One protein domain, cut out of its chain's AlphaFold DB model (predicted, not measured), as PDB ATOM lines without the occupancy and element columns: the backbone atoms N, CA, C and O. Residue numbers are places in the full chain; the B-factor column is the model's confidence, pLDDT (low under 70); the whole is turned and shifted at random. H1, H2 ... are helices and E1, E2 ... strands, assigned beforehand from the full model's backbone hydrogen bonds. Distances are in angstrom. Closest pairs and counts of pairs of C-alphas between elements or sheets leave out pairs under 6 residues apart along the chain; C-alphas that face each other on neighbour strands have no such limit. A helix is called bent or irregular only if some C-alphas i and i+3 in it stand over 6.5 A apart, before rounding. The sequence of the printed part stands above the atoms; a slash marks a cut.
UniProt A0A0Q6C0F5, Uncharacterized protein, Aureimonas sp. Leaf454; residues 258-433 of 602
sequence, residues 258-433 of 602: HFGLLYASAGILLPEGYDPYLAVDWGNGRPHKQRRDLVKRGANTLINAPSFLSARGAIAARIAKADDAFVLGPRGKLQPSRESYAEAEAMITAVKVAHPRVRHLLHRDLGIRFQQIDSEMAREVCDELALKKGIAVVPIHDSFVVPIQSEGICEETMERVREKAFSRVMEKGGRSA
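What this domain is: This is residues 258 to 433 of the 602 residues of an uncharacterized protein of Aureimonas sp. Leaf454 (UniProt A0A0Q6C0F5). Two lobes stand in a row along the longest axis, one with H5 and H6 crossing as an X beside the small hairpin E3-E4, the other with H2, H3 and H4 packed together and the hairpin E1-E2 at its far end. The short helix H1 packs on H6 between the lobes, and the end of H2 meets the beginning of H5. The printed part has 176 residues, with named elements in the order H1 H2 H3 E1 E2 H4 H5 E3 E4 H6, six helices and four strands; it is mostly helix, and both two-stranded sheets are antiparallel. It is only just compact, close to loose, with a radius of gyration of the C-alphas of 18.8 A, and elongated, spanning 60 by 39 by 30 A.

How they stand to each other: E3, residues 394 to 396, and E4, residues 399 to 403, form an antiparallel hairpin, with N 396 and O 399 within hydrogen-bond range at 2.8 A. H5, residues 367 to 389, is near E4, and its closest C-alpha pair with E3 is Ala 378 and Pro 395, 7.1 A. H6, residues 404 to 433, touches H5 with residues 410 to 421 alone, closest at the C-alphas of Met 377 and Val 417, 6.1 A, at a steep tilt of 41 degrees, opposite ways. H1, residues 258 to 265, touches H6, closest at the C-alphas of Ser 265 and Gly 429, 4.9 A. H2, residues 288 to 304, touches H5, closest at the C-alphas of Asn 304 and Gly 367, 4.8 A. H2 and H3, residues 308 to 322, form a helical hairpin at a shallow tilt of 26 degrees, closest at the C-alphas of Gly 298 and Ile 315, 5.7 A. H4, residues 338 to 354, touches H3, closest at the C-alphas of Ala 316 and Ser 340, 4.9 A, at a steep tilt of 65 degrees. E1, residues 326 to 328, and E2, residues 334 to 336, form an antiparallel hairpin, with N 327 and O 335 within hydrogen-bond range at 2.8 A. The helix packing is mostly crossed, one touching pair of seven being at a shallow tilt. Every O i to N i+4 pair is within hydrogen-bond range in H1, H2 and H4; the counts are 10 of 11 in H3, 18 of 19 in H5 and 24 of 26 in H6.

Where its parts are: H1 begins at C-alpha 258 (167.597, 203.920, 232.284). H6 is 42.6 A long, ends at C-alpha 433 (181.732, 210.083, 244.672), and is irregular, C-alphas 405 and 408 being 7.5 A apart. H5 is 31.2 A long, H4 24.4 A and H2 24.3 A.

The domain as a whole: The C-alphas farthest apart are those of Pro 330 and Lys 389, 60.6 A. The printed part has no cut; the links H1 to H2 and H4 to H5 are long. Residues 430 to 433 have pLDDT under 70.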
ATOM      1  N   HIS A 258     167.323 202.589 231.723       93.31
ATOM      2  CA  HIS A 258     167.597 203.920 232.284       93.31
ATOM      3  C   HIS A 258     167.674 203.934 233.817       93.31
ATOM      4  O   HIS A 258     168.445 204.701 234.390       93.31
ATOM      5  N   PHE A 259     166.886 203.098 234.489       92.81
ATOM      6  CA  PHE A 259     166.921 203.000 235.944       92.81
ATOM      7  C   PHE A 259     168.142 202.202 236.415       92.81
ATOM      8  O   PHE A 259     168.775 202.566 237.405       92.81
ATOM      9  N   GLY A 260     168.540 201.181 235.652       94.19
ATOM     10  CA  GLY A 260     169.822 200.506 235.837       94.19
ATOM     11  C   GLY A 260     171.006 201.466 235.695       94.19
ATOM     12  O   GLY A 260     171.870 201.496 236.566       94.19
ATOM     13  N   LEU A 261     171.010 202.322 234.666       95.31
ATOM     14  CA  LEU A 261     172.033 203.359 234.478       95.31
ATOM     15  C   LEU A 261     172.037 204.400 235.608       95.31
ATOM     16  O   LEU A 261     173.103 204.876 236.006       95.31
ATOM     17  N   LEU A 262     170.866 204.727 236.167       95.19
ATOM     18  CA  LEU A 262     170.747 205.593 237.341       95.19
ATOM     19  C   LEU A 262     171.449 204.987 238.565       95.19
ATOM     20  O   LEU A 262     172.215 205.677 239.234       95.19
ATOM     21  N   TYR A 263     171.228 203.699 238.833       94.69
ATOM     22  CA  TYR A 263     171.895 202.972 239.919       94.69
ATOM     23  C   TYR A 263     173.393 202.805 239.669       94.69
ATOM     24  O   TYR A 263     174.195 203.089 240.561       94.69
ATOM     25  N   ALA A 264     173.785 202.461 238.441       94.19
ATOM     26  CA  ALA A 264     175.189 202.367 238.058       94.19
ATOM     27  C   ALA A 264     175.909 203.711 238.245       94.19
ATOM     28  O   ALA A 264     177.057 203.748 238.679       94.19
ATOM     29  N   SER A 265     175.230 204.837 238.003       93.31
ATOM     30  CA  SER A 265     175.786 206.178 238.250       93.31
ATOM     31  C   SER A 265     176.054 206.447 239.736       93.31
ATOM     32  O   SER A 265     176.922 207.255 240.061       93.31
ATOM     33  N   ALA A 266     175.356 205.746 240.633       91.88
ATOM     34  CA  ALA A 266     175.615 205.733 242.072       91.88
ATOM     35  C   ALA A 266     176.594 204.620 242.506       91.88
ATOM     36  O   ALA A 266     176.765 204.395 243.702       91.88
ATOM     37  N   GLY A 267     177.227 203.913 241.562       91.31
ATOM     38  CA  GLY A 267     178.158 202.816 241.847       91.31
ATOM     39  C   GLY A 267     177.480 201.528 242.322       91.31
ATOM     40  O   GLY A 267     178.116 200.722 242.993       91.31
ATOM     41  N   ILE A 268     176.188 201.347 242.032       90.38
ATOM     42  CA  ILE A 268     175.389 200.212 242.508       90.38
ATOM     43  C   ILE A 268     174.820 199.466 241.303       90.38
ATOM     44  O   ILE A 268     174.240 200.075 240.408       90.38
ATOM     45  N   LEU A 269     174.920 198.140 241.298       88.94
ATOM     46  CA  LEU A 269     174.171 197.312 240.357       88.94
ATOM     47  C   LEU A 269     172.772 197.037 240.910       88.94
ATOM     48  O   LEU A 269     172.612 196.730 242.092       88.94
ATOM     49  N   LEU A 270     171.755 197.154 240.054       87.31
ATOM     50  CA  LEU A 270     170.432 196.637 240.394       87.31
ATOM     51  C   LEU A 270     170.511 195.109 240.497       87.31
ATOM     52  O   LEU A 270     171.108 194.496 239.610       87.31
ATOM     53  N   PRO A 271     169.925 194.497 241.544       82.94
ATOM     54  CA  PRO A 271     169.840 193.048 241.632       82.94
ATOM     55  C   PRO A 271     169.091 192.466 240.433       82.94
ATOM     56  O   PRO A 271     168.155 193.080 239.914       82.94
ATOM     57  N   GLU A 272     169.480 191.267 240.015       80.56
ATOM     58  CA  GLU A 272     168.765 190.541 238.973       80.56
ATOM     59  C   GLU A 272     167.309 190.276 239.392       80.56
ATOM     60  O   GLU A 272     167.012 190.048 240.566       80.56
ATOM     61  N   GLY A 273     166.375 190.387 238.445       82.69
ATOM     62  CA  GLY A 273     164.941 190.221 238.699       82.69
ATOM     63  C   GLY A 273     164.271 191.356 239.490       82.69
ATOM     64  O   GLY A 273     163.046 191.370 239.599       82.69
ATOM     65  N   TYR A 274     165.022 192.337 240.003       87.56
ATOM     66  CA  TYR A 274     164.446 193.471 240.724       87.56
ATOM     67  C   TYR A 274     163.774 194.459 239.766       87.56
ATOM     68  O   TYR A 274     164.423 195.075 238.918       87.56
ATOM     69  N   ASP A 275     162.468 194.665 239.940       90.38
ATOM     70  CA  ASP A 275     161.719 195.682 239.210       90.38
ATOM     71  C   ASP A 275     161.633 196.984 240.028       90.38
ATOM     72  O   ASP A 275     160.850 197.067 240.984       90.38
ATOM     73  N   PRO A 276     162.383 198.037 239.651       91.56
ATOM     74  CA  PRO A 276     162.387 199.283 240.402       91.56
ATOM     75  C   PRO A 276     161.031 199.985 240.386       91.56
ATOM     76  O   PRO A 276     160.735 200.760 241.283       91.56
ATOM     77  N   TYR A 277     160.179 199.729 239.395       93.62
ATOM     78  CA  TYR A 277     158.882 200.388 239.304       93.62
ATOM     79  C   TYR A 277     157.836 199.715 240.195       93.62
ATOM     80  O   TYR A 277     156.917 200.383 240.660       93.62
ATOM     81  N   LEU A 278     157.966 198.408 240.442       90.75
ATOM     82  CA  LEU A 278     157.063 197.671 241.331       90.75
ATOM     83  C   LEU A 278     157.378 197.874 242.811       90.75
ATOM     84  O   LEU A 278     156.478 197.743 243.633       90.75
ATOM     85  N   ALA A 279     158.613 198.246 243.144       87.69
ATOM     86  CA  ALA A 279     159.011 198.589 244.508       87.69
ATOM     87  C   ALA A 279     158.403 199.912 245.022       87.69
ATOM     88  O   ALA A 279     158.562 200.248 246.194       87.69
ATOM     89  N   VAL A 280     157.742 200.687 244.157       93.69
ATOM     90  CA  VAL A 280     157.133 201.973 244.510       93.69
ATOM     91  C   VAL A 280     155.723 201.751 245.048       93.69
ATOM     92  O   VAL A 280     154.809 201.407 244.298       93.69
ATOM     93  N   ASP A 281     155.548 202.021 246.338       93.94
ATOM     94  CA  ASP A 281     154.251 201.977 247.011       93.94
ATOM     95  C   ASP A 281     153.413 203.224 246.675       93.94
ATOM     96  O   ASP A 281     153.461 204.253 247.352       93.94
ATOM     97  N   TRP A 282     152.712 203.175 245.542       95.69
ATOM     98  CA  TRP A 282     151.846 204.252 245.066       95.69
ATOM     99  C   TRP A 282     150.720 203.713 244.183       95.69
ATOM    100  O   TRP A 282     150.954 202.877 243.316       95.69
ATOM    101  N   GLY A 283     149.504 204.250 244.331       89.38
ATOM    102  CA  GLY A 283     148.387 203.938 243.434       89.38
ATOM    103  C   GLY A 283     147.855 202.507 243.575       89.38
ATOM    104  O   GLY A 283     147.466 201.905 242.580       89.38
ATOM    105  N   ASN A 284     147.840 201.952 244.793       81.38
ATOM    106  CA  ASN A 284     147.434 200.563 245.062       81.38
ATOM    107  C   ASN A 284     145.977 200.232 244.710       81.38
ATOM    108  O   ASN A 284     145.664 199.066 244.511       81.38
ATOM    109  N   GLY A 285     145.110 201.237 244.570       86.12
ATOM    110  CA  GLY A 285     143.747 201.055 244.058       86.12
ATOM    111  C   GLY A 285     143.661 200.841 242.539       86.12
ATOM    112  O   GLY A 285     142.568 200.651 242.017       86.12
ATOM    113  N   ARG A 286     144.784 200.898 241.810       90.06
ATOM    114  CA  ARG A 286     144.831 200.754 240.346       90.06
ATOM    115  C   ARG A 286     145.231 199.329 239.949       90.06
ATOM    116  O   ARG A 286     146.079 198.733 240.619       90.06
ATOM    117  N   PRO A 287     144.744 198.808 238.804       91.88
ATOM    118  CA  PRO A 287     145.249 197.569 238.225       91.88
ATOM    119  C   PRO A 287     146.777 197.569 238.109       91.88
ATOM    120  O   PRO A 287     147.383 198.552 237.669       91.88
ATOM    121  N   HIS A 288     147.399 196.438 238.450       89.50
ATOM    122  CA  HIS A 288     148.854 196.298 238.557       89.50
ATOM    123  C   HIS A 288     149.620 196.840 237.336       89.50
ATOM    124  O   HIS A 288     150.576 197.606 237.478       89.50
ATOM    125  N   LYS A 289     149.168 196.495 236.121       90.00
ATOM    126  CA  LYS A 289     149.779 196.953 234.863       90.00
ATOM    127  C   LYS A 289     149.694 198.475 234.705       90.00
ATOM    128  O   LYS A 289     150.704 199.118 234.435       90.00
ATOM    129  N   GLN A 290     148.516 199.059 234.938       89.56
ATOM    130  CA  GLN A 290     148.302 200.507 234.840       89.56
ATOM    131  C   GLN A 290     149.164 201.264 235.860       89.56
ATOM    132  O   GLN A 290     149.817 202.250 235.505       89.56
ATOM    133  N   ARG A 291     149.217 200.771 237.107       93.00
ATOM    134  CA  ARG A 291     150.062 201.316 238.179       93.00
ATOM    135  C   ARG A 291     151.532 201.327 237.766       93.00
ATOM    136  O   ARG A 291     152.161 202.385 237.770       93.00
ATOM    137  N   ARG A 292     152.061 200.174 237.347       94.19
ATOM    138  CA  ARG A 292     153.459 200.033 236.917       94.19
ATOM    139  C   ARG A 292     153.792 200.958 235.746       94.19
ATOM    140  O   ARG A 292     154.841 201.597 235.759       94.19
ATOM    141  N   ASP A 293     152.904 201.081 234.760       92.62
ATOM    142  CA  ASP A 293     153.117 201.942 233.589       92.62
ATOM    143  C   ASP A 293     153.114 203.438 233.941       92.62
ATOM    144  O   ASP A 293     153.879 204.226 233.367       92.62
ATOM    145  N   LEU A 294     152.266 203.857 234.882       94.94
ATOM    146  CA  LEU A 294     152.273 205.222 235.409       94.94
ATOM    147  C   LEU A 294     153.559 205.503 236.190       94.94
ATOM    148  O   LEU A 294     154.225 206.498 235.892       94.94
ATOM    149  N   VAL A 295     153.962 204.604 237.092       96.38
ATOM    150  CA  VAL A 295     155.210 204.737 237.859       96.38
ATOM    151  C   VAL A 295     156.429 204.749 236.938       96.38
ATOM    152  O   VAL A 295     157.257 205.647 237.063       96.38
ATOM    153  N   LYS A 296     156.530 203.841 235.957       95.44
ATOM    154  CA  LYS A 296     157.631 203.812 234.973       95.44
ATOM    155  C   LYS A 296     157.766 205.149 234.248       95.44
ATOM    156  O   LYS A 296     158.860 205.707 234.142       95.44
ATOM    157  N   ARG A 297     156.651 205.704 233.766       94.75
ATOM    158  CA  ARG A 297     156.644 207.012 233.090       94.75
ATOM    159  C   ARG A 297     156.958 208.158 234.050       94.75
ATOM    160  O   ARG A 297     157.653 209.092 233.648       94.75
ATOM    161  N   GLY A 298     156.488 208.085 235.292       95.50
ATOM    162  CA  GLY A 298     156.801 209.039 236.353       95.50
ATOM    163  C   GLY A 298     158.287 209.052 236.692       95.50
ATOM    164  O   GLY A 298     158.937 210.082 236.551       95.50
ATOM    165  N   ALA A 299     158.857 207.895 237.017       95.19
ATOM    166  CA  ALA A 299     160.275 207.701 237.297       95.19
ATOM    167  C   ALA A 299     161.169 208.192 236.145       95.19
ATOM    168  O   ALA A 299     162.066 209.006 236.361       95.19
ATOM    169  N   ASN A 300     160.870 207.808 234.899       94.25
ATOM    170  CA  ASN A 300     161.608 208.305 233.731       94.25
ATOM    171  C   ASN A 300     161.441 209.819 233.521       94.25
ATOM    172  O   ASN A 300     162.359 210.483 233.035       94.25
ATOM    173  N   THR A 301     160.295 210.393 233.903       95.56
ATOM    174  CA  THR A 301     160.106 211.851 233.920       95.56
ATOM    175  C   THR A 301     160.984 212.497 234.987       95.56
ATOM    176  O   THR A 301     161.579 213.533 234.718       95.56
ATOM    177  N   LEU A 302     161.137 211.890 236.168       96.00
ATOM    178  CA  LEU A 302     162.002 212.414 237.231       96.00
ATOM    179  C   LEU A 302     163.480 212.391 236.853       96.00
ATOM    180  O   LEU A 302     164.199 213.326 237.192       96.00
ATOM    181  N   ILE A 303     163.923 211.371 236.118       94.75
ATOM    182  CA  ILE A 303     165.289 211.299 235.586       94.75
ATOM    183  C   ILE A 303     165.553 212.444 234.584       94.75
ATOM    184  O   ILE A 303     166.642 213.015 234.576       94.75
ATOM    185  N   ASN A 304     164.562 212.803 233.758       92.50
ATOM    186  CA  ASN A 304     164.690 213.812 232.694       92.50
ATOM    187  C   ASN A 304     164.342 215.248 233.115       92.50
ATOM    188  O   ASN A 304     164.785 216.204 232.490       92.50
ATOM    189  N   ALA A 305     163.501 215.444 234.124       91.19
ATOM    190  CA  ALA A 305     163.071 216.784 234.495       91.19
ATOM    191  C   ALA A 305     164.224 217.547 235.170       91.19
ATOM    192  O   ALA A 305     164.893 216.979 236.024       91.19
ATOM    193  N   PRO A 306     164.432 218.842 234.882       87.69
ATOM    194  CA  PRO A 306     165.457 219.639 235.563       87.69
ATOM    195  C   PRO A 306     165.002 220.145 236.943       87.69
ATOM    196  O   PRO A 306     165.781 220.740 237.679       87.69
ATOM    197  N   SER A 307     163.719 219.983 237.290       91.94
ATOM    198  CA  SER A 307     163.160 220.469 238.553       91.94
ATOM    199  C   SER A 307     161.926 219.683 238.993       91.94
ATOM    200  O   SER A 307     161.274 218.996 238.198       91.94
ATOM    201  N   PHE A 308     161.577 219.825 240.274       93.56
ATOM    202  CA  PHE A 308     160.362 219.253 240.850       93.56
ATOM    203  C   PHE A 308     159.093 219.765 240.162       93.56
ATOM    204  O   PHE A 308     158.250 218.966 239.771       93.56
ATOM    205  N   LEU A 309     158.970 221.082 239.957       94.00
ATOM    206  CA  LEU A 309     157.766 221.683 239.372       94.00
ATOM    207  C   LEU A 309     157.516 221.206 237.936       94.00
ATOM    208  O   LEU A 309     156.372 220.912 237.581       94.00
ATOM    209  N   SER A 310     158.582 221.087 237.135       91.81
ATOM    210  CA  SER A 310     158.504 220.546 235.773       91.81
ATOM    211  C   SER A 310     158.051 219.083 235.783       91.81
ATOM    212  O   SER A 310     157.098 218.721 235.087       91.81
ATOM    213  N   ALA A 311     158.655 218.257 236.648       94.69
ATOM    214  CA  ALA A 311     158.274 216.856 236.800       94.69
ATOM    215  C   ALA A 311     156.817 216.703 237.253       94.69
ATOM    216  O   ALA A 311     156.046 216.000 236.606       94.69
ATOM    217  N   ARG A 312     156.422 217.415 238.315       97.12
ATOM    218  CA  ARG A 312     155.068 217.389 238.877       97.12
ATOM    219  C   ARG A 312     154.024 217.706 237.815       97.12
ATOM    220  O   ARG A 312     153.068 216.958 237.659       97.12
ATOM    221  N   GLY A 313     154.225 218.774 237.040       94.19
ATOM    222  CA  GLY A 313     153.290 219.153 235.979       94.19
ATOM    223  C   GLY A 313     153.171 218.109 234.864       94.19
ATOM    224  O   GLY A 313     152.073 217.879 234.360       94.19
ATOM    225  N   ALA A 314     154.279 217.469 234.485       94.56
ATOM    226  CA  ALA A 314     154.296 216.443 233.444       94.56
ATOM    227  C   ALA A 314     153.736 215.088 233.916       94.56
ATOM    228  O   ALA A 314     153.179 214.343 233.108       94.56
ATOM    229  N   ILE A 315     153.892 214.757 235.200       96.69
ATOM    230  CA  ILE A 315     153.324 213.552 235.815       96.69
ATOM    231  C   ILE A 315     151.821 213.740 236.035       96.69
ATOM    232  O   ILE A 315     151.050 212.895 235.592       96.69
ATOM    233  N   ALA A 316     151.397 214.882 236.587       96.31
ATOM    234  CA  ALA A 316     149.983 215.202 236.792       96.31
ATOM    235  C   ALA A 316     149.184 215.136 235.483       96.31
ATOM    236  O   ALA A 316     148.103 214.568 235.452       96.31
ATOM    237  N   ALA A 317     149.740 215.634 234.372       93.56
ATOM    238  CA  ALA A 317     149.096 215.529 233.061       93.56
ATOM    239  C   ALA A 317     148.927 214.085 232.564       93.56
ATOM    240  O   ALA A 317     147.984 213.797 231.831       93.56
ATOM    241  N   ARG A 318     149.821 213.167 232.947       93.06
ATOM    242  CA  ARG A 318     149.694 211.745 232.594       93.06
ATOM    243  C   ARG A 318     148.671 211.026 233.460       93.06
ATOM    244  O   ARG A 318     147.949 210.197 232.923       93.06
ATOM    245  N   ILE A 319     148.625 211.348 234.752       93.50
ATOM    246  CA  ILE A 319     147.621 210.826 235.687       93.50
ATOM    247  C   ILE A 319     146.235 211.308 235.254       93.50
ATOM    248  O   ILE A 319     145.390 210.485 234.934       93.50
ATOM    249  N   ALA A 320     146.065 212.619 235.053       92.31
ATOM    250  CA  ALA A 320     144.816 213.196 234.561       92.31
ATOM    251  C   ALA A 320     144.344 212.554 233.251       92.31
ATOM    252  O   ALA A 320     143.160 212.298 233.086       92.31
ATOM    253  N   LYS A 321     145.260 212.241 232.325       88.62
ATOM    254  CA  LYS A 321     144.909 211.527 231.092       88.62
ATOM    255  C   LYS A 321     144.453 210.087 231.338       88.62
ATOM    256  O   LYS A 321     143.608 209.597 230.603       88.62
ATOM    257  N   ALA A 322     145.064 209.392 232.291       87.12
ATOM    258  CA  ALA A 322     144.707 208.014 232.606       87.12
ATOM    259  C   ALA A 322     143.349 207.911 233.315       87.12
ATOM    260  O   ALA A 322     142.680 206.896 233.153       87.12
ATOM    261  N   ASP A 323     142.965 208.958 234.047       88.25
ATOM    262  CA  ASP A 323     141.766 208.989 234.894       88.25
ATOM    263  C   ASP A 323     140.651 209.881 234.345       88.25
ATOM    264  O   ASP A 323     139.670 210.125 235.037       88.25
ATOM    265  N   ASP A 324     140.831 210.422 233.139       86.75
ATOM    266  CA  ASP A 324     139.949 211.429 232.538       86.75
ATOM    267  C   ASP A 324     139.668 212.640 233.461       86.75
ATOM    268  O   ASP A 324     138.581 213.204 233.519       86.75
ATOM    269  N   ALA A 325     140.687 213.063 234.215       89.06
ATOM    270  CA  ALA A 325     140.597 214.087 235.258       89.06
ATOM    271  C   ALA A 325     141.156 215.454 234.811       89.06
ATOM    272  O   ALA A 325     141.824 216.164 235.576       89.06
ATOM    273  N   PHE A 326     140.923 215.833 233.551       90.31
ATOM    274  CA  PHE A 326     141.201 217.192 233.074       90.31
ATOM    275  C   PHE A 326     140.045 218.140 233.416       90.31
ATOM    276  O   PHE A 326     138.878 217.818 233.237       90.31
ATOM    277  N   VAL A 327     140.379 219.349 233.868       90.12
ATOM    278  CA  VAL A 327     139.417 220.388 234.263       90.12
ATOM    279  C   VAL A 327     139.691 221.696 233.528       90.12
ATOM    280  O   VAL A 327     140.832 221.990 233.165       90.12
ATOM    281  N   LEU A 328     138.665 222.521 233.313       90.75
ATOM    282  CA  LEU A 328     138.834 223.826 232.676       90.75
ATOM    283  C   LEU A 328     139.522 224.810 233.636       90.75
ATOM    284  O   LEU A 328     139.004 225.128 234.704       90.75
ATOM    285  N   GLY A 329     140.711 225.286 233.267       84.69
ATOM    286  CA  GLY A 329     141.470 226.251 234.059       84.69
ATOM    287  C   GLY A 329     140.996 227.703 233.891       84.69
ATOM    288  O   GLY A 329     140.259 228.008 232.953       84.69
ATOM    289  N   PRO A 330     141.511 228.651 234.703       77.94
ATOM    290  CA  PRO A 330     141.099 230.068 234.689       77.94
ATOM    291  C   PRO A 330     141.263 230.799 233.346       77.94
ATOM    292  O   PRO A 330     140.696 231.864 233.143       77.94
ATOM    293  N   ARG A 331     142.072 230.250 232.431       80.06
ATOM    294  CA  ARG A 331     142.323 230.792 231.086       80.06
ATOM    295  C   ARG A 331     141.581 230.027 229.982       80.06
ATOM    296  O   ARG A 331     141.979 230.113 228.826       80.06
ATOM    297  N   GLY A 332     140.575 229.227 230.341       82.75
ATOM    298  CA  GLY A 332     139.808 228.413 229.394       82.75
ATOM    299  C   GLY A 332     140.588 227.236 228.800       82.75
ATOM    300  O   GLY A 332     140.198 226.715 227.764       82.75
ATOM    301  N   LYS A 333     141.696 226.816 229.425       82.50
ATOM    302  CA  LYS A 333     142.518 225.692 228.950       82.50
ATOM    303  C   LYS A 333     142.392 224.481 229.875       82.50
ATOM    304  O   LYS A 333     142.452 224.646 231.093       82.50
ATOM    305  N   LEU A 334     142.266 223.282 229.303       87.38
ATOM    306  CA  LEU A 334     142.153 222.014 230.041       87.38
ATOM    307  C   LEU A 334     143.431 221.690 230.811       87.38
ATOM    308  O   LEU A 334     144.432 221.374 230.189       87.38
ATOM    309  N   GLN A 335     143.415 221.705 232.136       90.81
ATOM    310  CA  GLN A 335     144.561 221.405 232.999       90.81
ATOM    311  C   GLN A 335     144.302 220.172 233.875       90.81
ATOM    312  O   GLN A 335     143.146 219.826 234.091       90.81
ATOM    313  N   PRO A 336     145.345 219.512 234.411       93.25
ATOM    314  CA  PRO A 336     145.152 218.454 235.402       93.25
ATOM    315  C   PRO A 336     144.382 218.975 236.623       93.25
ATOM    316  O   PRO A 336     144.601 220.121 237.040       93.25
ATOM    317  N   SER A 337     143.515 218.142 237.200       93.56
ATOM    318  CA  SER A 337     142.804 218.457 238.443       93.56
ATOM    319  C   SER A 337     143.758 218.663 239.628       93.56
ATOM    320  O   SER A 337     144.942 218.302 239.578       93.56
ATOM    321  N   ARG A 338     143.255 219.238 240.729       94.19
ATOM    322  CA  ARG A 338     144.043 219.411 241.962       94.19
ATOM    323  C   ARG A 338     144.492 218.057 242.520       94.19
ATOM    324  O   ARG A 338     145.623 217.933 242.982       94.19
ATOM    325  N   GLU A 339     143.631 217.056 242.408       94.75
ATOM    326  CA  GLU A 339     143.849 215.670 242.812       94.75
ATOM    327  C   GLU A 339     144.969 215.047 241.973       94.75
ATOM    328  O   GLU A 339     145.909 214.493 242.530       94.75
ATOM    329  N   SER A 340     144.969 215.266 240.651       95.44
ATOM    330  CA  SER A 340     146.046 214.808 239.758       95.44
ATOM    331  C   SER A 340     147.411 215.399 240.134       95.44
ATOM    332  O   SER A 340     148.446 214.736 240.025       95.44
ATOM    333  N   TYR A 341     147.438 216.662 240.576       97.00
ATOM    334  CA  TYR A 341     148.656 217.290 241.093       97.00
ATOM    335  C   TYR A 341     149.098 216.681 242.426       97.00
ATOM    336  O   TYR A 341     150.284 216.391 242.574       97.00
ATOM    337  N   ALA A 342     148.175 216.461 243.364       96.88
ATOM    338  CA  ALA A 342     148.477 215.828 244.647       96.88
ATOM    339  C   ALA A 342     148.988 214.387 244.463       96.88
ATOM    340  O   ALA A 342     150.002 214.003 245.044       96.88
ATOM    341  N   GLU A 343     148.360 213.615 243.577       96.62
ATOM    342  CA  GLU A 343     148.792 212.265 243.221       96.62
ATOM    343  C   GLU A 343     150.185 212.241 242.588       96.62
ATOM    344  O   GLU A 343     150.997 211.371 242.909       96.62
ATOM    345  N   ALA A 344     150.498 213.216 241.729       97.56
ATOM    346  CA  ALA A 344     151.837 213.359 241.173       97.56
ATOM    347  C   ALA A 344     152.884 213.624 242.268       97.56
ATOM    348  O   ALA A 344     153.966 213.045 242.226       97.56
ATOM    349  N   GLU A 345     152.584 214.467 243.260       98.12
ATOM    350  CA  GLU A 345     153.485 214.717 244.396       98.12
ATOM    351  C   GLU A 345     153.675 213.470 245.268       98.12
ATOM    352  O   GLU A 345     154.810 213.149 245.643       98.12
ATOM    353  N   ALA A 346     152.593 212.731 245.522       97.69
ATOM    354  CA  ALA A 346     152.639 211.457 246.233       97.69
ATOM    355  C   ALA A 346     153.509 210.433 245.486       97.69
ATOM    356  O   ALA A 346     154.379 209.816 246.097       97.69
ATOM    357  N   MET A 347     153.368 210.316 244.159       98.00
ATOM    358  CA  MET A 347     154.201 209.426 243.338       98.00
ATOM    359  C   MET A 347     155.677 209.818 243.409       98.00
ATOM    360  O   MET A 347     156.540 208.962 243.583       98.00
ATOM    361  N   ILE A 348     155.990 211.113 243.291       97.88
ATOM    362  CA  ILE A 348     157.374 211.600 243.381       97.88
ATOM    363  C   ILE A 348     157.983 211.238 244.737       97.88
ATOM    364  O   ILE A 348     159.144 210.826 244.805       97.88
ATOM    365  N   THR A 349     157.205 211.389 245.806       97.94
ATOM    366  CA  THR A 349     157.623 211.034 247.163       97.94
ATOM    367  C   THR A 349     157.855 209.532 247.283       97.94
ATOM    368  O   THR A 349     158.940 209.127 247.696       97.94
ATOM    369  N   ALA A 350     156.906 208.713 246.827       97.69
ATOM    370  CA  ALA A 350     157.003 207.257 246.854       97.69
ATOM    371  C   ALA A 350     158.233 206.743 246.084       97.69
ATOM    372  O   ALA A 350     158.986 205.925 246.608       97.69
ATOM    373  N   VAL A 351     158.521 207.288 244.894       97.25
ATOM    374  CA  VAL A 351     159.736 206.945 244.129       97.25
ATOM    375  C   VAL A 351     161.005 207.287 244.924       97.25
ATOM    376  O   VAL A 351     161.950 206.502 244.963       97.25
ATOM    377  N   LYS A 352     161.055 208.448 245.589       96.44
ATOM    378  CA  LYS A 352     162.222 208.847 246.399       96.44
ATOM    379  C   LYS A 352     162.402 207.988 247.652       96.44
ATOM    380  O   LYS A 352     163.545 207.784 248.065       96.44
ATOM    381  N   VAL A 353     161.304 207.523 248.247       97.25
ATOM    382  CA  VAL A 353     161.297 206.619 249.407       97.25
ATOM    383  C   VAL A 353     161.745 205.216 249.004       97.25
ATOM    384  O   VAL A 353     162.608 204.658 249.672       97.25
ATOM    385  N   ALA A 354     161.237 204.685 247.889       95.69
ATOM    386  CA  ALA A 354     161.610 203.368 247.375       95.69
ATOM    387  C   ALA A 354     163.082 203.293 246.929       95.69
ATOM    388  O   ALA A 354     163.716 202.241 247.012       95.69
ATOM    389  N   HIS A 355     163.659 204.419 246.489       95.06
ATOM    390  CA  HIS A 355     165.008 204.466 245.917       95.06
ATOM    391  C   HIS A 355     165.938 205.466 246.626       95.06
ATOM    392  O   HIS A 355     166.485 206.382 245.993       95.06
ATOM    393  N   PRO A 356     166.199 205.295 247.937       94.44
ATOM    394  CA  PRO A 356     166.933 206.278 248.729       94.44
ATOM    395  C   PRO A 356     168.381 206.452 248.255       94.44
ATOM    396  O   PRO A 356     168.926 207.554 248.325       94.44
ATOM    397  N   ARG A 357     168.988 205.391 247.706       92.56
ATOM    398  CA  ARG A 357     170.375 205.403 247.217       92.56
ATOM    399  C   ARG A 357     170.575 206.260 245.967       92.56
ATOM    400  O   ARG A 357     171.670 206.767 245.771       92.56
ATOM    401  N   VAL A 358     169.536 206.480 245.160       93.69
ATOM    402  CA  VAL A 358     169.628 207.256 243.905       93.69
ATOM    403  C   VAL A 358     168.757 208.511 243.889       93.69
ATOM    404  O   VAL A 358     168.794 209.269 242.924       93.69
ATOM    405  N   ARG A 359     168.004 208.798 244.962       94.56
ATOM    406  CA  ARG A 359     167.096 209.963 245.022       94.56
ATOM    407  C   ARG A 359     167.779 211.304 244.722       94.56
ATOM    408  O   ARG A 359     167.130 212.215 244.222       94.56
ATOM    409  N   HIS A 360     169.075 211.416 245.022       92.25
ATOM    410  CA  HIS A 360     169.895 212.610 244.795       92.25
ATOM    411  C   HIS A 360     170.273 212.826 243.316       92.25
ATOM    412  O   HIS A 360     170.687 213.922 242.940       92.25
ATOM    413  N   LEU A 361     170.115 211.797 242.479       93.56
ATOM    414  CA  LEU A 361     170.324 211.843 241.030       93.56
ATOM    415  C   LEU A 361     169.030 212.149 240.256       93.56
ATOM    416  O   LEU A 361     169.073 212.405 239.056       93.56
ATOM    417  N   LEU A 362     167.874 212.146 240.926       94.31
ATOM    418  CA  LEU A 362     166.609 212.562 240.323       94.31
ATOM    419  C   LEU A 362     166.571 214.086 240.143       94.31
ATOM    420  O   LEU A 362     167.174 214.836 240.909       94.31
ATOM    421  N   HIS A 363     165.797 214.545 239.164       92.75
ATOM    422  CA  HIS A 363     165.662 215.948 238.769       92.75
ATOM    423  C   HIS A 363     166.940 216.585 238.191       92.75
ATOM    424  O   HIS A 363     167.244 217.746 238.467       92.75
ATOM    425  N   ARG A 364     167.724 215.816 237.430       90.81
ATOM    426  CA  ARG A 364     169.056 216.227 236.950       90.81
ATOM    427  C   ARG A 364     169.217 216.219 235.429       90.81
ATOM    428  O   ARG A 364     170.339 216.358 234.957       90.81
ATOM    429  N   ASP A 365     168.128 216.050 234.673       89.88
ATOM    430  CA  ASP A 365     168.176 215.922 233.204       89.88
ATOM    431  C   ASP A 365     169.162 214.825 232.736       89.88
ATOM    432  O   ASP A 365     169.844 214.937 231.719       89.88
ATOM    433  N   LEU A 366     169.274 213.736 233.507       93.88
ATOM    434  CA  LEU A 366     170.213 212.649 233.209       93.88
ATOM    435  C   LEU A 366     169.729 211.764 232.071       93.88
ATOM    436  O   LEU A 366     170.536 211.098 231.431       93.88
ATOM    437  N   GLY A 367     168.428 211.742 231.786       93.25
ATOM    438  CA  GLY A 367     167.895 210.785 230.825       93.25
ATOM    439  C   GLY A 367     168.387 211.043 229.403       93.25
ATOM    440  O   GLY A 367     168.626 210.076 228.695       93.25
ATOM    441  N   ILE A 368     168.670 212.289 229.006       92.56
ATOM    442  CA  ILE A 368     169.307 212.570 227.709       92.56
ATOM    443  C   ILE A 368     170.773 212.104 227.657       92.56
ATOM    444  O   ILE A 368     171.255 211.710 226.599       92.56
ATOM    445  N   ARG A 369     171.482 212.093 228.794       95.12
ATOM    446  CA  ARG A 369     172.829 211.509 228.908       95.12
ATOM    447  C   ARG A 369     172.757 209.982 228.865       95.12
ATOM    448  O   ARG A 369     173.550 209.345 228.181       95.12
ATOM    449  N   PHE A 370     171.762 209.390 229.524       96.62
ATOM    450  CA  PHE A 370     171.490 207.955 229.437       96.62
ATOM    451  C   PHE A 370     171.104 207.535 228.019       96.62
ATOM    452  O   PHE A 370     171.549 206.481 227.589       96.62
ATOM    453  N   GLN A 371     170.425 208.396 227.250       95.88
ATOM    454  CA  GLN A 371     170.190 208.176 225.816       95.88
ATOM    455  C   GLN A 371     171.458 208.170 224.957       95.88
ATOM    456  O   GLN A 371     171.447 207.711 223.821       95.88
ATOM    457  N   GLN A 372     172.561 208.715 225.457       96.62
ATOM    458  CA  GLN A 372     173.834 208.582 224.765       96.62
ATOM    459  C   GLN A 372     174.491 207.244 225.068       96.62
ATOM    460  O   GLN A 372     175.032 206.604 224.164       96.62
ATOM    461  N   ILE A 373     174.381 206.790 226.314       97.25
ATOM    462  CA  ILE A 373     174.872 205.477 226.726       97.25
ATOM    463  C   ILE A 373     174.055 204.368 226.048       97.25
ATOM    464  O   ILE A 373     174.662 203.461 225.486       97.25
ATOM    465  N   ASP A 374     172.718 204.470 226.026       95.75
ATOM    466  CA  ASP A 374     171.836 203.509 225.343       95.75
ATOM    467  C   ASP A 374     172.192 203.378 223.858       95.75
ATOM    468  O   ASP A 374     172.298 202.276 223.326       95.75
ATOM    469  N   SER A 375     172.507 204.496 223.209       96.44
ATOM    470  CA  SER A 375     172.801 204.514 221.789       96.44
ATOM    471  C   SER A 375     174.175 203.934 221.481       96.44
ATOM    472  O   SER A 375     174.341 203.287 220.449       96.44
ATOM    473  N   GLU A 376     175.165 204.147 222.348       97.50
ATOM    474  CA  GLU A 376     176.459 203.479 222.208       97.50
ATOM    475  C   GLU A 376     176.363 201.982 222.516       97.50
ATOM    476  O   GLU A 376     177.045 201.203 221.855       97.50
ATOM    477  N   MET A 377     175.491 201.565 223.441       98.31
ATOM    478  CA  MET A 377     175.178 200.147 223.645       98.31
ATOM    479  C   MET A 377     174.547 199.544 222.388       98.31
ATOM    480  O   MET A 377     175.055 198.545 221.887       98.31
ATOM    481  N   ALA A 378     173.532 200.191 221.810       98.12
ATOM    482  CA  ALA A 378     172.917 199.742 220.562       98.12
ATOM    483  C   ALA A 378     173.926 199.653 219.412       98.12
ATOM    484  O   ALA A 378     173.953 198.663 218.685       98.12
ATOM    485  N   ARG A 379     174.831 200.632 219.302       97.88
ATOM    486  CA  ARG A 379     175.940 200.591 218.341       97.88
ATOM    487  C   ARG A 379     176.839 199.370 218.563       97.88
ATOM    488  O   ARG A 379     177.229 198.732 217.592       97.88
ATOM    489  N   GLU A 380     177.209 199.069 219.809       98.31
ATOM    490  CA  GLU A 380     178.041 197.902 220.141       98.31
ATOM    491  C   GLU A 380     177.319 196.575 219.844       98.31
ATOM    492  O   GLU A 380     177.957 195.665 219.327       98.31
ATOM    493  N   VAL A 381     176.006 196.473 220.077       98.69
ATOM    494  CA  VAL A 381     175.212 195.287 219.698       98.69
ATOM    495  C   VAL A 381     175.164 195.124 218.174       98.69
ATOM    496  O   VAL A 381     175.479 194.050 217.662       98.69
ATOM    497  N   CYS A 382     174.855 196.189 217.429       98.25
ATOM    498  CA  CYS A 382     174.824 196.159 215.963       98.25
ATOM    499  C   CYS A 382     176.197 195.852 215.340       98.25
ATOM    500  O   CYS A 382     176.267 195.153 214.333       98.25
ATOM    501  N   ASP A 383     177.293 196.330 215.936       97.88
ATOM    502  CA  ASP A 383     178.660 196.009 215.500       97.88
ATOM    503  C   ASP A 383     178.936 194.499 215.566       97.88
ATOM    504  O   ASP A 383     179.539 193.927 214.663       97.88
ATOM    505  N   GLU A 384     178.466 193.841 216.623       98.38
ATOM    506  CA  GLU A 384     178.670 192.408 216.837       98.38
ATOM    507  C   GLU A 384     177.758 191.556 215.954       98.38
ATOM    508  O   GLU A 384     178.224 190.598 215.337       98.38
ATOM    509  N   LEU A 385     176.475 191.911 215.866       98.12
ATOM    510  CA  LEU A 385     175.494 191.142 215.104       98.12
ATOM    511  C   LEU A 385     175.654 191.366 213.595       98.12
ATOM    512  O   LEU A 385     175.984 190.422 212.881       98.12
ATOM    513  N   ALA A 386     175.506 192.604 213.115       96.75
ATOM    514  CA  ALA A 386     175.548 192.891 211.682       96.75
ATOM    515  C   ALA A 386     176.970 192.812 211.125       96.75
ATOM    516  O   ALA A 386     177.234 192.060 210.190       96.75
ATOM    517  N   LEU A 387     177.908 193.571 211.699       95.44
ATOM    518  CA  LEU A 387     179.201 193.801 211.045       95.44
ATOM    519  C   LEU A 387     180.209 192.661 211.248       95.44
ATOM    520  O   LEU A 387     181.077 192.471 210.399       95.44
ATOM    521  N   LYS A 388     180.121 191.910 212.355       97.00
ATOM    522  CA  LYS A 388     181.037 190.786 212.638       97.00
ATOM    523  C   LYS A 388     180.438 189.421 212.330       97.00
ATOM    524  O   LYS A 388     181.154 188.562 211.827       97.00
ATOM    525  N   LYS A 389     179.163 189.203 212.667       96.50
ATOM    526  CA  LYS A 389     178.495 187.901 212.500       96.50
ATOM    527  C   LYS A 389     177.632 187.812 211.239       96.50
ATOM    528  O   LYS A 389     177.207 186.713 210.906       96.50
ATOM    529  N   GLY A 390     177.374 188.925 210.545       95.38
ATOM    530  CA  GLY A 390     176.504 188.942 209.365       95.38
ATOM    531  C   GLY A 390     175.032 188.655 209.682       95.38
ATOM    532  O   GLY A 390     174.285 188.243 208.801       95.38
ATOM    533  N   ILE A 391     174.614 188.837 210.938       96.50
ATOM    534  CA  ILE A 391     173.233 188.636 211.382       96.50
ATOM    535  C   ILE A 391     172.450 189.920 211.115       96.50
ATOM    536  O   ILE A 391     172.819 190.993 211.595       96.50
ATOM    537  N   ALA A 392     171.346 189.798 210.379       95.75
ATOM    538  CA  ALA A 392     170.415 190.894 210.149       95.75
ATOM    539  C   ALA A 392     169.894 191.446 211.488       95.75
ATOM    540  O   ALA A 392     169.405 190.694 212.328       95.75
ATOM    541  N   VAL A 393     169.999 192.760 211.695       97.25
ATOM    542  CA  VAL A 393     169.493 193.417 212.905       97.25
ATOM    543  C   VAL A 393     168.979 194.816 212.592       97.25
ATOM    544  O   VAL A 393     169.682 195.632 211.998       97.25
ATOM    545  N   VAL A 394     167.763 195.110 213.046       97.56
ATOM    546  CA  VAL A 394     167.129 196.425 212.916       97.56
ATOM    547  C   VAL A 394     166.889 196.991 214.323       97.56
ATOM    548  O   VAL A 394     165.982 196.532 215.022       97.56
ATOM    549  N   PRO A 395     167.702 197.959 214.793       97.19
ATOM    550  CA  PRO A 395     167.554 198.509 216.136       97.19
ATOM    551  C   PRO A 395     166.322 199.417 216.260       97.19
ATOM    552  O   PRO A 395     166.114 200.356 215.475       97.19
ATOM    553  N   ILE A 396     165.551 199.202 217.325       96.44
ATOM    554  CA  ILE A 396     164.460 200.059 217.789       96.44
ATOM    555  C   ILE A 396     164.865 200.664 219.136       96.44
ATOM    556  O   ILE A 396     164.467 200.221 220.204       96.44
ATOM    557  N   HIS A 397     165.680 201.717 219.077       92.31
ATOM    558  CA  HIS A 397     166.308 202.294 220.271       92.31
ATOM    559  C   HIS A 397     167.125 201.248 221.049       92.31
ATOM    560  O   HIS A 397     168.236 200.941 220.623       92.31
ATOM    561  N   ASP A 398     166.606 200.763 222.177       92.62
ATOM    562  CA  ASP A 398     167.209 199.796 223.089       92.62
ATOM    563  C   ASP A 398     166.701 198.350 222.904       92.62
ATOM    564  O   ASP A 398     167.174 197.460 223.614       92.62
ATOM    565  N   SER A 399     165.837 198.105 221.913       97.25
ATOM    566  CA  SER A 399     165.476 196.763 221.443       97.25
ATOM    567  C   SER A 399     165.987 196.477 220.026       97.25
ATOM    568  O   SER A 399     166.375 197.390 219.284       97.25
ATOM    569  N   PHE A 400     166.023 195.199 219.641       98.31
ATOM    570  CA  PHE A 400     166.638 194.747 218.389       98.31
ATOM    571  C   PHE A 400     165.752 193.736 217.674       98.31
ATOM    572  O   PHE A 400     165.553 192.636 218.168       98.31
ATOM    573  N   VAL A 401     165.265 194.080 216.482       98.31
ATOM    574  CA  VAL A 401     164.558 193.118 215.630       98.31
ATOM    575  C   VAL A 401     165.598 192.256 214.917       98.31
ATOM    576  O   VAL A 401     166.400 192.777 214.137       98.31
ATOM    577  N   VAL A 402     165.591 190.956 215.200       98.44
ATOM    578  CA  VAL A 402     166.523 189.948 214.662       98.44
ATOM    579  C   VAL A 402     165.751 188.714 214.187       98.44
ATOM    580  O   VAL A 402     164.620 188.516 214.633       98.44
ATOM    581  N   PRO A 403     166.324 187.854 213.322       98.12
ATOM    582  CA  PRO A 403     165.717 186.562 213.020       98.12
ATOM    583  C   PRO A 403     165.536 185.752 214.307       98.12
ATOM    584  O   PRO A 403     166.418 185.771 215.169       98.12
ATOM    585  N   ILE A 404     164.424 185.034 214.443       97.81
ATOM    586  CA  ILE A 404     164.048 184.329 215.677       97.81
ATOM    587  C   ILE A 404     165.129 183.342 216.137       97.81
ATOM    588  O   ILE A 404     165.436 183.243 217.320       97.81
ATOM    589  N   GLN A 405     165.813 182.685 215.199       97.56
ATOM    590  CA  GLN A 405     166.927 181.780 215.486       97.56
ATOM    591  C   GLN A 405     168.169 182.482 216.064       97.56
ATOM    592  O   GLN A 405     169.055 181.825 216.603       97.56
ATOM    593  N   SER A 406     168.252 183.809 215.940       98.19
ATOM    594  CA  SER A 406     169.335 184.639 216.477       98.19
ATOM    595  C   SER A 406     168.978 185.306 217.810       98.19
ATOM    596  O   SER A 406     169.813 186.041 218.338       98.19
ATOM    597  N   GLU A 407     167.786 185.051 218.369       98.50
ATOM    598  CA  GLU A 407     167.321 185.633 219.637       98.50
ATOM    599  C   GLU A 407     168.341 185.421 220.764       98.50
ATOM    600  O   GLU A 407     168.841 186.393 221.325       98.50
ATOM    601  N   GLY A 408     168.760 184.174 221.008       98.44
ATOM    602  CA  GLY A 408     169.722 183.866 222.075       98.44
ATOM    603  C   GLY A 408     171.091 184.538 221.893       98.44
ATOM    604  O   GLY A 408     171.671 185.036 222.856       98.44
ATOM    605  N   ILE A 409     171.598 184.632 220.654       98.44
ATOM    606  CA  ILE A 409     172.869 185.327 220.358       98.44
ATOM    607  C   ILE A 409     172.725 186.838 220.594       98.44
ATOM    608  O   ILE A 409     173.669 187.498 221.044       98.44
ATOM    609  N   CYS A 410     171.555 187.395 220.271       98.62
ATOM    610  CA  CYS A 410     171.236 188.792 220.522       98.62
ATOM    611  C   CYS A 410     171.190 189.073 222.028       98.62
ATOM    612  O   CYS A 410     171.896 189.974 222.477       98.62
ATOM    613  N   GLU A 411     170.472 188.263 222.810       98.56
ATOM    614  CA  GLU A 411     170.381 188.397 224.270       98.56
ATOM    615  C   GLU A 411     171.752 188.287 224.955       98.56
ATOM    616  O   GLU A 411     172.110 189.149 225.760       98.56
ATOM    617  N   GLU A 412     172.572 187.299 224.580       98.44
ATOM    618  CA  GLU A 412     173.940 187.144 225.100       98.44
ATOM    619  C   GLU A 412     174.808 188.375 224.774       98.44
ATOM    620  O   GLU A 412     175.535 188.910 225.619       98.44
ATOM    621  N   THR A 413     174.709 188.873 223.536       98.69
ATOM    622  CA  THR A 413     175.428 190.077 223.096       98.69
ATOM    623  C   THR A 413     174.970 191.304 223.878       98.69
ATOM    624  O   THR A 413     175.806 192.099 224.323       98.69
ATOM    625  N   MET A 414     173.659 191.457 224.061       98.44
ATOM    626  CA  MET A 414     173.058 192.548 224.817       98.44
ATOM    627  C   MET A 414     173.533 192.545 226.265       98.44
ATOM    628  O   MET A 414     173.909 193.611 226.762       98.44
ATOM    629  N   GLU A 415     173.564 191.385 226.918       97.19
ATOM    630  CA  GLU A 415     173.984 191.258 228.313       97.19
ATOM    631  C   GLU A 415     175.460 191.629 228.490       97.19
ATOM    632  O   GLU A 415     175.787 192.521 229.275       97.19
ATOM    633  N   ARG A 416     176.352 191.091 227.652       98.12
ATOM    634  CA  ARG A 416     177.777 191.463 227.664       98.12
ATOM    635  C   ARG A 416     177.998 192.963 227.436       98.12
ATOM    636  O   ARG A 416     178.845 193.593 228.080       98.12
ATOM    637  N   VAL A 417     177.258 193.568 226.501       98.25
ATOM    638  CA  VAL A 417     177.334 195.017 226.238       98.25
ATOM    639  C   VAL A 417     176.817 195.818 227.436       98.25
ATOM    640  O   VAL A 417     177.424 196.836 227.793       98.25
ATOM    641  N   ARG A 418     175.750 195.349 228.094       96.31
ATOM    642  CA  ARG A 418     175.184 195.949 229.309       96.31
ATOM    643  C   ARG A 418     176.191 195.936 230.449       96.31
ATOM    644  O   ARG A 418     176.464 196.999 231.001       96.31
ATOM    645  N   GLU A 419     176.791 194.791 230.761       95.38
ATOM    646  CA  GLU A 419     177.810 194.661 231.813       95.38
ATOM    647  C   GLU A 419     178.980 195.625 231.592       95.38
ATOM    648  O   GLU A 419     179.368 196.385 232.487       95.38
ATOM    649  N   LYS A 420     179.504 195.672 230.362       96.56
ATOM    650  CA  LYS A 420     180.591 196.582 229.985       96.56
ATOM    651  C   LYS A 420     180.185 198.052 230.095       96.56
ATOM    652  O   LYS A 420     180.987 198.898 230.499       96.56
ATOM    653  N   ALA A 421     178.968 198.409 229.687       96.12
ATOM    654  CA  ALA A 421     178.467 199.775 229.807       96.12
ATOM    655  C   ALA A 421     178.280 200.179 231.275       96.12
ATOM    656  O   ALA A 421     178.754 201.240 231.679       96.12
ATOM    657  N   PHE A 422     177.670 199.315 232.085       94.94
ATOM    658  CA  PHE A 422     177.408 199.572 233.498       94.94
ATOM    659  C   PHE A 422     178.710 199.687 234.290       94.94
ATOM    660  O   PHE A 422     178.855 200.636 235.058       94.94
ATOM    661  N   SER A 423     179.697 198.824 234.032       94.12
ATOM    662  CA  SER A 423     181.036 198.928 234.631       94.12
ATOM    663  C   SER A 423     181.694 200.282 234.338       94.12
ATOM    664  O   SER A 423     182.125 200.973 235.261       94.12
ATOM    665  N   ARG A 424     181.661 200.747 233.079       93.69
ATOM    666  CA  ARG A 424     182.183 202.079 232.701       93.69
ATOM    667  C   ARG A 424     181.469 203.225 233.426       93.69
ATOM    668  O   ARG A 424     182.103 204.226 233.766       93.69
ATOM    669  N   VAL A 425     180.157 203.114 233.628       93.56
ATOM    670  CA  VAL A 425     179.365 204.123 234.348       93.56
ATOM    671  C   VAL A 425     179.709 204.117 235.837       93.56
ATOM    672  O   VAL A 425     179.971 205.184 236.393       93.56
ATOM    673  N   MET A 426     179.791 202.942 236.460       90.19
ATOM    674  CA  MET A 426     180.146 202.795 237.874       90.19
ATOM    675  C   MET A 426     181.548 203.313 238.173       90.19
ATOM    676  O   MET A 426     181.732 204.029 239.153       90.19
ATOM    677  N   GLU A 427     182.531 203.042 237.314       87.69
ATOM    678  CA  GLU A 427     183.880 203.582 237.491       87.69
ATOM    679  C   GLU A 427     183.908 205.117 237.466       87.69
ATOM    680  O   GLU A 427     184.642 205.742 238.232       87.69
ATOM    681  N   LYS A 428     183.116 205.744 236.586       81.00
ATOM    682  CA  LYS A 428     182.989 207.210 236.526       81.00
ATOM    683  C   LYS A 428     182.239 207.761 237.742       81.00
ATOM    684  O   LYS A 428     182.654 208.778 238.302       81.00
ATOM    685  N   GLY A 429     181.166 207.086 238.155       70.00
ATOM    686  CA  GLY A 429     180.362 207.437 239.327       70.00
ATOM    687  C   GLY A 429     181.159 207.336 240.627       70.00
ATOM    688  O   GLY A 429     181.200 208.292 241.398       70.00
ATOM    689  N   GLY A 430     181.890 206.237 240.825       63.72
ATOM    690  CA  GLY A 430     182.756 206.008 241.984       63.72
ATOM    691  C   GLY A 430     183.888 207.030 242.091       63.72
ATOM    692  O   GLY A 430     184.143 207.551 243.175       63.72
ATOM    693  N   ARG A 431     184.505 207.414 240.964       61.28
ATOM    694  CA  ARG A 431     185.491 208.510 240.929       61.28
ATOM    695  C   ARG A 431     184.878 209.857 241.326       61.28
ATOM    696  O   ARG A 431     185.500 210.595 242.084       61.28
ATOM    697  N   SER A 432     183.660 210.165 240.871       59.03
ATOM    698  CA  SER A 432     182.949 211.394 241.271       59.03
ATOM    699  C   SER A 432     182.526 211.386 242.740       59.03
ATOM    700  O   SER A 432     182.629 212.417 243.404       59.03
ATOM    701  N   ALA A 433     182.089 210.240 243.265       58.03
ATOM    702  CA  ALA A 433     181.732 210.083 244.672       58.03
ATOM    703  C   ALA A 433     182.960 210.255 245.579       58.03
ATOM    704  O   ALA A 433     182.913 211.043 246.522       58.03
TER     705      ALA A 433